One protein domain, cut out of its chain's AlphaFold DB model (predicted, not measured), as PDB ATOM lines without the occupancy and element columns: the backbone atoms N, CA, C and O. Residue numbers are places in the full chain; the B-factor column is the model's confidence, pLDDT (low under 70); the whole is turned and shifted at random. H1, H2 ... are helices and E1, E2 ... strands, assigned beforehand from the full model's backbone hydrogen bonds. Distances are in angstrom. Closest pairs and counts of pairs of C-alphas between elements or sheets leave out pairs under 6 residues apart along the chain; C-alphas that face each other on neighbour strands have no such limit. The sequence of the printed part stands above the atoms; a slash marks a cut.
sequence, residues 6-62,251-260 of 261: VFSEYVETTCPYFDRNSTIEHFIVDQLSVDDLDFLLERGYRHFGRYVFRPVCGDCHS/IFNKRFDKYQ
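Overview. This is residues 6 to 62 and 251 to 260 of the 261 residues of the protein "N-acetyltransferase domain-containing protein" of Spirochaetes bacterium (UniProt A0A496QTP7). Two hairpins, E1-E2 and E3-E4, join into one strongly twisted sheet, and a short helix, H1, grazes it by E3 and E4. The printed part has 67 residues, with four named strands and one named helix in the order E1, E2, H1, E3, E4 along the chain; the antiparallel sheet's order is E1, E2, E4, E3; the class is mixed, helices and strands. The whole is only just compact, close to loose, with a radius of gyration of the C-alphas of 12.6 A, spanning 37 by 22 by 21 A.

Arrangement. Start at E1, residues 6 to 14, antiparallel to E2, residues 21 to 29; N 11 and O 24 are 3.0 A apart. Next to E2 find E4, residues 51 to 55, antiparallel, with N 25 and O 54 at 2.9 A. E3, residues 46 to 48, forms a hairpin with E4; N 46 and O 53 are 2.9 A apart. H1, residues 34 to 41, only grazes the sheet with residues 37 to 41; its closest C-alphas to E3 are Leu 40 and Arg 46, 7.6 A. In H1 every O i to N i+4 pair is within hydrogen-bond range. E2, H1 and E3 form a split strand-helix-strand unit, two strands of one sheet with a helix between them along the chain and E4 between them in the sheet; its crossover is right-handed.

Along the chain. Find C-alpha 6 at (128.305, 133.736, 178.127); E1 bends by 59 degrees at residue 9 and measures 22.6 A, E2 25.1 A, H1 10.4 A, E3 7.2 A, and E4 13.0 A, ending at C-alpha 55 (130.494, 132.367, 196.119).

Size, cuts and confidence. Residues 63 to 250 are not printed; C-alphas 62 and 251 are 20.1 A apart. No link between named elements is long. The pLDDT is under 70 at residues 6 to 8, 251 to 254 and 260.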
ATOM      1  N   VAL A   6     126.894 133.831 178.462       53.91
ATOM      2  CA  VAL A   6     128.305 133.736 178.127       53.91
ATOM      3  C   VAL A   6     128.988 133.127 179.355       53.91
ATOM      4  O   VAL A   6     129.266 133.830 180.321       53.91
ATOM      5  N   PHE A   7     129.153 131.799 179.289       57.25
ATOM      6  CA  PHE A   7     129.980 130.908 180.121       57.25
ATOM      7  C   PHE A   7     129.698 130.854 181.633       57.25
ATOM      8  O   PHE A   7     129.692 131.863 182.320       57.25
ATOM      9  N   SER A   8     129.519 129.641 182.167       60.94
ATOM     10  CA  SER A   8     129.619 129.387 183.609       60.94
ATOM     11  C   SER A   8     131.065 129.033 183.927       60.94
ATOM     12  O   SER A   8     131.525 127.956 183.551       60.94
ATOM     13  N   GLU A   9     131.769 129.919 184.621       72.88
ATOM     14  CA  GLU A   9     133.168 129.725 184.999       72.88
ATOM     15  C   GLU A   9     133.348 129.830 186.515       72.88
ATOM     16  O   GLU A   9     132.727 130.658 187.194       72.88
ATOM     17  N   TYR A  10     134.241 128.992 187.038       80.50
ATOM     18  CA  TYR A  10     134.767 129.119 188.391       80.50
ATOM     19  C   TYR A  10     136.024 129.977 188.323       80.50
ATOM     20  O   TYR A  10     136.989 129.609 187.656       80.50
ATOM     21  N   VAL A  11     136.016 131.117 189.008       83.81
ATOM     22  CA  VAL A  11     137.171 132.017 189.071       83.81
ATOM     23  C   VAL A  11     137.705 132.058 190.488       83.81
ATOM     24  O   VAL A  11     136.956 132.292 191.441       83.81
ATOM     25  N   GLU A  12     139.012 131.847 190.610       86.50
ATOM     26  CA  GLU A  12     139.756 132.127 191.831       86.50
ATOM     27  C   GLU A  12     140.129 133.611 191.879       86.50
ATOM     28  O   GLU A  12     140.684 134.170 190.934       86.50
ATOM     29  N   THR A  13     139.804 134.261 192.989       87.44
ATOM     30  CA  THR A  13     140.082 135.679 193.228       87.44
ATOM     31  C   THR A  13     140.347 135.931 194.708       87.44
ATOM     32  O   THR A  13     140.026 135.098 195.560       87.44
ATOM     33  N   THR A  14     140.892 137.093 195.046       89.44
ATOM     34  CA  THR A  14     141.029 137.520 196.440       89.44
ATOM     35  C   THR A  14     139.648 137.762 197.044       89.44
ATOM     36  O   THR A  14     138.812 138.459 196.469       89.44
ATOM     37  N   CYS A  15     139.396 137.196 198.223       90.38
ATOM     38  CA  CYS A  15     138.138 137.403 198.919       90.38
ATOM     39  C   CYS A  15     137.976 138.892 199.281       90.38
ATOM     40  O   CYS A  15     138.839 139.454 199.954       90.38
ATOM     41  N   PRO A  16     136.845 139.536 198.943       88.06
ATOM     42  CA  PRO A  16     136.638 140.951 199.259       88.06
ATOM     43  C   PRO A  16     136.375 141.219 200.752       88.06
ATOM     44  O   PRO A  16     136.215 142.370 201.151       88.06
ATOM     45  N   TYR A  17     136.274 140.174 201.584       89.56
ATOM     46  CA  TYR A  17     135.900 140.287 203.000       89.56
ATOM     47  C   TYR A  17     136.958 139.770 203.974       89.56
ATOM     48  O   TYR A  17     136.886 140.092 205.160       89.56
ATOM     49  N   PHE A  18     137.894 138.948 203.505       90.06
ATOM     50  CA  PHE A  18     138.875 138.247 204.327       90.06
ATOM     51  C   PHE A  18     140.199 138.152 203.569       90.06
ATOM     52  O   PHE A  18     140.187 138.045 202.349       90.06
ATOM     53  N   ASP A  19     141.322 138.115 204.282       90.38
ATOM     54  CA  ASP A  19     142.649 137.952 203.675       90.38
ATOM     55  C   ASP A  19     142.905 136.482 203.290       90.38
ATOM     56  O   ASP A  19     143.573 135.729 203.997       90.38
ATOM     57  N   ARG A  20     142.230 136.025 202.228       90.19
ATOM     58  CA  ARG A  20     142.315 134.664 201.670       90.19
ATOM     59  C   ARG A  20     141.794 134.616 200.235       90.19
ATOM     60  O   ARG A  20     141.105 135.531 199.785       90.19
ATOM     61  N   ASN A  21     142.030 133.497 199.557       90.62
ATOM     62  CA  ASN A  21     141.421 133.218 198.259       90.62
ATOM     63  C   ASN A  21     139.926 132.901 198.394       90.62
ATOM     64  O   ASN A  21     139.442 132.429 199.428       90.62
ATOM     65  N   SER A  22     139.193 133.162 197.323       91.44
ATOM     66  CA  SER A  22     137.784 132.838 197.161       91.44
ATOM     67  C   SER A  22     137.525 132.299 195.765       91.44
ATOM     68  O   SER A  22     138.145 132.738 194.801       91.44
ATOM     69  N   THR A  23     136.577 131.375 195.671       91.00
ATOM     70  CA  THR A  23     136.071 130.855 194.401       91.00
ATOM     71  C   THR A  23     134.668 131.391 194.179       91.00
ATOM     72  O   THR A  23     133.824 131.337 195.083       91.00
ATOM     73  N   ILE A  24     134.421 131.911 192.983       89.62
ATOM     74  CA  ILE A  24     133.121 132.428 192.562       89.62
ATOM     75  C   ILE A  24     132.686 131.661 191.317       89.62
ATOM     76  O   ILE A  24     133.427 131.591 190.342       89.62
ATOM     77  N   GLU A  25     131.478 131.110 191.356       89.38
ATOM     78  CA  GLU A  25     130.766 130.649 190.167       89.38
ATOM     79  C   GLU A  25     130.058 131.861 189.571       89.38
ATOM     80  O   GLU A  25     129.285 132.534 190.264       89.38
ATOM     81  N   HIS A  26     130.331 132.166 188.310       88.69
ATOM     82  CA  HIS A  26     129.755 133.330 187.653       88.69
ATOM     83  C   HIS A  26     129.482 133.082 186.176       88.69
ATOM     84  O   HIS A  26     129.977 132.120 185.593       88.69
ATOM     85  N   PHE A  27     128.679 133.969 185.602       87.31
ATOM     86  CA  PHE A  27     128.351 133.990 184.188       87.31
ATOM     87  C   PHE A  27     127.873 135.377 183.771       87.31
ATOM     88  O   PHE A  27     127.360 136.149 184.589       87.31
ATOM     89  N   ILE A  28     128.029 135.693 182.489       87.12
ATOM     90  CA  ILE A  28     127.548 136.951 181.915       87.12
ATOM     91  C   ILE A  28     126.240 136.695 181.171       87.12
ATOM     92  O   ILE A  28     126.156 135.774 180.362       87.12
ATOM     93  N   VAL A  29     125.221 137.520 181.414       84.06
ATOM     94  CA  VAL A  29     123.929 137.437 180.714       84.06
ATOM     95  C   VAL A  29     123.649 138.699 179.916       84.06
ATOM     96  O   VAL A  29     123.728 139.799 180.449       84.06
ATOM     97  N   ASP A  30     123.279 138.568 178.645       79.62
ATOM     98  CA  ASP A  30     122.803 139.724 177.870       79.62
ATOM     99  C   ASP A  30     121.351 140.074 178.223       79.62
ATOM    100  O   ASP A  30     121.003 141.242 178.386       79.62
ATOM    101  N   GLN A  31     120.515 139.044 178.387       78.75
ATOM    102  CA  GLN A  31     119.131 139.166 178.828       78.75
ATOM    103  C   GLN A  31     118.792 138.039 179.795       78.75
ATOM    104  O   GLN A  31     119.249 136.908 179.648       78.75
ATOM    105  N   LEU A  32     117.924 138.350 180.748       86.06
ATOM    106  CA  LEU A  32     117.392 137.409 181.719       86.06
ATOM    107  C   LEU A  32     115.885 137.656 181.830       86.06
ATOM    108  O   LEU A  32     115.434 138.792 181.695       86.06
ATOM    109  N   SER A  33     115.087 136.615 182.054       89.00
ATOM    110  CA  SER A  33     113.671 136.793 182.404       89.00
ATOM    111  C   SER A  33     113.510 137.032 183.909       89.00
ATOM    112  O   SER A  33     114.349 136.588 184.696       89.00
ATOM    113  N   VAL A  34     112.422 137.685 184.336       90.56
ATOM    114  CA  VAL A  34     112.101 137.835 185.774       90.56
ATOM    115  C   VAL A  34     112.002 136.479 186.486       90.56
ATOM    116  O   VAL A  34     112.480 136.343 187.609       90.56
ATOM    117  N   ASP A  35     111.484 135.453 185.803       91.12
ATOM    118  CA  ASP A  35     111.373 134.085 186.322       91.12
ATOM    119  C   ASP A  35     112.732 133.419 186.532       91.12
ATOM    120  O   ASP A  35     112.932 132.639 187.466       91.12
ATOM    121  N   ASP A  36     113.675 133.681 185.630       90.50
ATOM    122  CA  ASP A  36     115.026 133.152 185.750       90.50
ATOM    123  C   ASP A  36     115.819 133.896 186.821       90.50
ATOM    124  O   ASP A  36     116.572 133.260 187.557       90.50
ATOM    125  N   LEU A  37     115.585 135.201 186.992       92.56
ATOM    126  CA  LEU A  37     116.116 135.937 188.133       92.56
ATOM    127  C   LEU A  37     115.575 135.369 189.455       92.56
ATOM    128  O   LEU A  37     116.362 135.098 190.359       92.56
ATOM    129  N   ASP A  38     114.275 135.078 189.551       93.94
ATOM    130  CA  ASP A  38     113.690 134.397 190.717       93.94
ATOM    131  C   ASP A  38     114.349 133.035 190.985       93.94
ATOM    132  O   ASP A  38     114.716 132.719 192.123       93.94
ATOM    133  N   PHE A  39     114.552 132.233 189.936       91.81
ATOM    134  CA  PHE A  39     115.216 130.933 190.036       91.81
ATOM    135  C   PHE A  39     116.648 131.045 190.588       91.81
ATOM    136  O   PHE A  39     117.064 130.211 191.404       91.81
ATOM    137  N   LEU A  40     117.395 132.060 190.147       92.69
ATOM    138  CA  LEU A  40     118.772 132.332 190.555       92.69
ATOM    139  C   LEU A  40     118.844 132.851 191.999       92.69
ATOM    140  O   LEU A  40     119.628 132.337 192.803       92.69
ATOM    141  N   LEU A  41     117.969 133.789 192.370       94.56
ATOM    142  CA  LEU A  41     117.866 134.330 193.728       94.56
ATOM    143  C   LEU A  41     117.538 133.239 194.757       94.56
ATOM    144  O   LEU A  41     118.145 133.183 195.829       94.56
ATOM    145  N   GLU A  42     116.626 132.315 194.434       94.12
ATOM    146  CA  GLU A  42     116.306 131.157 195.283       94.12
ATOM    147  C   GLU A  42     117.510 130.236 195.553       94.12
ATOM    148  O   GLU A  42     117.493 129.503 196.547       94.12
ATOM    149  N   ARG A  43     118.551 130.287 194.712       93.06
ATOM    150  CA  ARG A  43     119.786 129.480 194.800       93.06
ATOM    151  C   ARG A  43     120.998 130.270 195.282       93.06
ATOM    152  O   ARG A  43     122.105 129.735 195.316       93.06
ATOM    153  N   GLY A  44     120.775 131.515 195.693       93.69
ATOM    154  CA  GLY A  44     121.791 132.358 196.300       93.69
ATOM    155  C   GLY A  44     122.637 133.153 195.315       93.69
ATOM    156  O   GLY A  44     123.569 133.790 195.780       93.69
ATOM    157  N   TYR A  45     122.335 133.165 194.011       94.38
ATOM    158  CA  TYR A  45     123.030 134.065 193.083       94.38
ATOM    159  C   TYR A  45     122.641 135.521 193.320       94.38
ATOM    160  O   TYR A  45     121.522 135.833 193.738       94.38
ATOM    161  N   ARG A  46     123.577 136.413 193.002       95.44
ATOM    162  CA  ARG A  46     123.428 137.870 192.950       95.44
ATOM    163  C   ARG A  46     123.932 138.369 191.602       95.44
ATOM    164  O   ARG A  46     124.536 137.603 190.860       95.44
ATOM    165  N   HIS A  47     123.697 139.636 191.292       94.56
ATOM    166  CA  HIS A  47     124.225 140.231 190.073       94.56
ATOM    167  C   HIS A  47     124.657 141.678 190.277       94.56
ATOM    168  O   HIS A  47     124.258 142.327 191.247       94.56
ATOM    169  N   PHE A  48     125.490 142.128 189.347       93.69
ATOM    170  CA  PHE A  48     125.832 143.516 189.090       93.69
ATOM    171  C   PHE A  48     125.815 143.713 187.580       93.69
ATOM    172  O   PHE A  48     126.675 143.188 186.870       93.69
ATOM    173  N   GLY A  49     124.795 144.409 187.080       92.25
ATOM    174  CA  GLY A  49     124.496 144.424 185.656       92.25
ATOM    175  C   GLY A  49     124.472 142.999 185.105       92.25
ATOM    176  O   GLY A  49     123.921 142.084 185.704       92.25
ATOM    177  N   ARG A  50     125.158 142.776 183.989       90.38
ATOM    178  CA  ARG A  50     125.185 141.471 183.309       90.38
ATOM    179  C   ARG A  50     125.945 140.377 184.056       90.38
ATOM    180  O   ARG A  50     125.808 139.214 183.695       90.38
ATOM    181  N   TYR A  51     126.753 140.734 185.050       92.06
ATOM    182  CA  TYR A  51     127.569 139.792 185.804       92.06
ATOM    183  C   TYR A  51     126.737 139.140 186.907       92.06
ATOM    184  O   TYR A  51     126.415 139.783 187.906       92.06
ATOM    185  N   VAL A  52     126.398 137.862 186.743       92.38
ATOM    186  CA  VAL A  52     125.678 137.063 187.741       92.38
ATOM    187  C   VAL A  52     126.659 136.129 188.435       92.38
ATOM    188  O   VAL A  52     127.471 135.486 187.781       92.38
ATOM    189  N   PHE A  53     126.596 136.046 189.762       92.50
ATOM    190  CA  PHE A  53     127.624 135.377 190.550       92.50
ATOM    191  C   PHE A  53     127.124 134.786 191.864       92.50
ATOM    192  O   PHE A  53     126.142 135.240 192.462       92.50
ATOM    193  N   ARG A  54     127.862 133.790 192.351       92.50
ATOM    194  CA  ARG A  54     127.652 133.131 193.636       92.50
ATOM    195  C   ARG A  54     128.980 132.621 194.206       92.50
ATOM    196  O   ARG A  54     129.692 131.902 193.513       92.50
ATOM    197  N   PRO A  55     129.338 132.961 195.457       91.06
ATOM    198  CA  PRO A  55     130.494 132.367 196.119       91.06
ATOM    199  C   PRO A  55     130.323 130.852 196.288       91.06
ATOM    200  O   PRO A  55     129.291 130.400 196.782       91.06
ATOM    201  N   VAL A  56     131.352 130.095 195.912       89.88
ATOM    202  CA  VAL A  56     131.417 128.619 195.943       89.88
ATOM    203  C   VAL A  56     132.760 128.143 196.518       89.88
ATOM    204  O   VAL A  56     133.338 127.157 196.079       89.88
ATOM    205  N   CYS A  57     133.315 128.896 197.468       88.88
ATOM    206  CA  CYS A  57     134.639 128.621 198.025       88.88
ATOM    207  C   CYS A  57     134.696 127.234 198.698       88.88
ATOM    208  O   CYS A  57     133.773 126.879 199.430       88.88
ATOM    209  N   GLY A  58     135.803 126.505 198.518       82.38
ATOM    210  CA  GLY A  58     135.987 125.164 199.093       82.38
ATOM    211  C   GLY A  58     136.009 125.156 200.626       82.38
ATOM    212  O   GLY A  58     135.153 124.541 201.251       82.38
ATOM    213  N   ASP A  59     136.928 125.912 201.235       85.31
ATOM    214  CA  ASP A  59     137.134 125.931 202.697       85.31
ATOM    215  C   ASP A  59     136.404 127.087 203.413       85.31
ATOM    216  O   ASP A  59     136.694 127.437 204.561       85.31
ATOM    217  N   CYS A  60     135.477 127.763 202.725       88.25
ATOM    218  CA  CYS A  60     134.801 128.950 203.241       88.25
ATOM    219  C   CYS A  60     133.306 128.952 202.925       88.25
ATOM    220  O   CYS A  60     132.902 129.114 201.779       88.25
ATOM    221  N   HIS A  61     132.484 128.970 203.974       89.19
ATOM    222  CA  HIS A  61     131.022 129.015 203.852       89.19
ATOM    223  C   HIS A  61     130.396 130.289 204.446       89.19
ATOM    224  O   HIS A  61     129.191 130.356 204.690       89.19
ATOM    225  N   SER A  62     131.204 131.328 204.685       90.94
ATOM    226  CA  SER A  62     130.777 132.540 205.398       90.94
ATOM    227  C   SER A  62     129.787 133.420 204.621       90.94
ATOM    228  O   SER A  62     129.093 134.220 205.243       90.94
ATOM    229  N   ILE A 251     124.814 123.750 188.941       63.00
ATOM    230  CA  ILE A 251     123.346 123.868 188.908       63.00
ATOM    231  C   ILE A 251     122.817 124.549 187.639       63.00
ATOM    232  O   ILE A 251     121.604 124.780 187.528       63.00
ATOM    233  N   PHE A 252     123.704 124.838 186.681       62.81
ATOM    234  CA  PHE A 252     123.361 125.145 185.299       62.81
ATOM    235  C   PHE A 252     122.684 123.935 184.647       62.81
ATOM    236  O   PHE A 252     123.263 123.142 183.917       62.81
ATOM    237  N   ASN A 253     121.410 123.781 184.996       61.19
ATOM    238  CA  ASN A 253     120.490 122.825 184.415       61.19
ATOM    239  C   ASN A 253     120.141 123.233 182.982       61.19
ATOM    240  O   ASN A 253     120.223 124.413 182.631       61.19
ATOM    241  N   LYS A 254     119.490 122.300 182.271       62.22
ATOM    242  CA  LYS A 254     118.800 122.523 180.986       62.22
ATOM    243  C   LYS A 254     117.930 123.787 180.898       62.22
ATOM    244  O   LYS A 254     117.566 124.230 179.815       62.22
ATOM    245  N   ARG A 255     117.540 124.365 182.043       75.94
ATOM    246  CA  ARG A 255     116.770 125.614 182.131       75.94
ATOM    247  C   ARG A 255     117.455 126.774 181.404       75.94
ATOM    248  O   ARG A 255     116.756 127.625 180.855       75.94
ATOM    249  N   PHE A 256     118.784 126.809 181.433       78.50
ATOM    250  CA  PHE A 256     119.575 127.895 180.868       78.50
ATOM    251  C   PHE A 256     120.150 127.583 179.482       78.50
ATOM    252  O   PHE A 256     120.604 128.512 178.824       78.50
ATOM    253  N   ASP A 257     120.016 126.347 178.986       73.50
ATOM    254  CA  ASP A 257     120.391 125.959 177.614       73.50
ATOM    255  C   ASP A 257     119.702 126.839 176.561       73.50
ATOM    256  O   ASP A 257     120.259 127.100 175.506       73.50
ATOM    257  N   LYS A 258     118.508 127.376 176.860       71.56
ATOM    258  CA  LYS A 258     117.790 128.319 175.978       71.56
ATOM    259  C   LYS A 258     118.537 129.637 175.722       71.56
ATOM    260  O   LYS A 258     118.129 130.391 174.843       71.56
ATOM    261  N   TYR A 259     119.559 129.931 176.522       70.06
ATOM    262  CA  TYR A 259     120.440 131.084 176.370       70.06
ATOM    263  C   TYR A 259     121.841 130.689 175.868       70.06
ATOM    264  O   TYR A 259     122.685 131.565 175.677       70.06
ATOM    265  N   GLN A 260     122.108 129.391 175.691       64.31
ATOM    266  CA  GLN A 260     123.340 128.873 175.103       64.31
ATOM    267  C   GLN A 260     123.141 128.722 173.588       64.31
ATOM    268  O   GLN A 260     122.089 128.262 173.139       64.31
TER     269      GLN A 260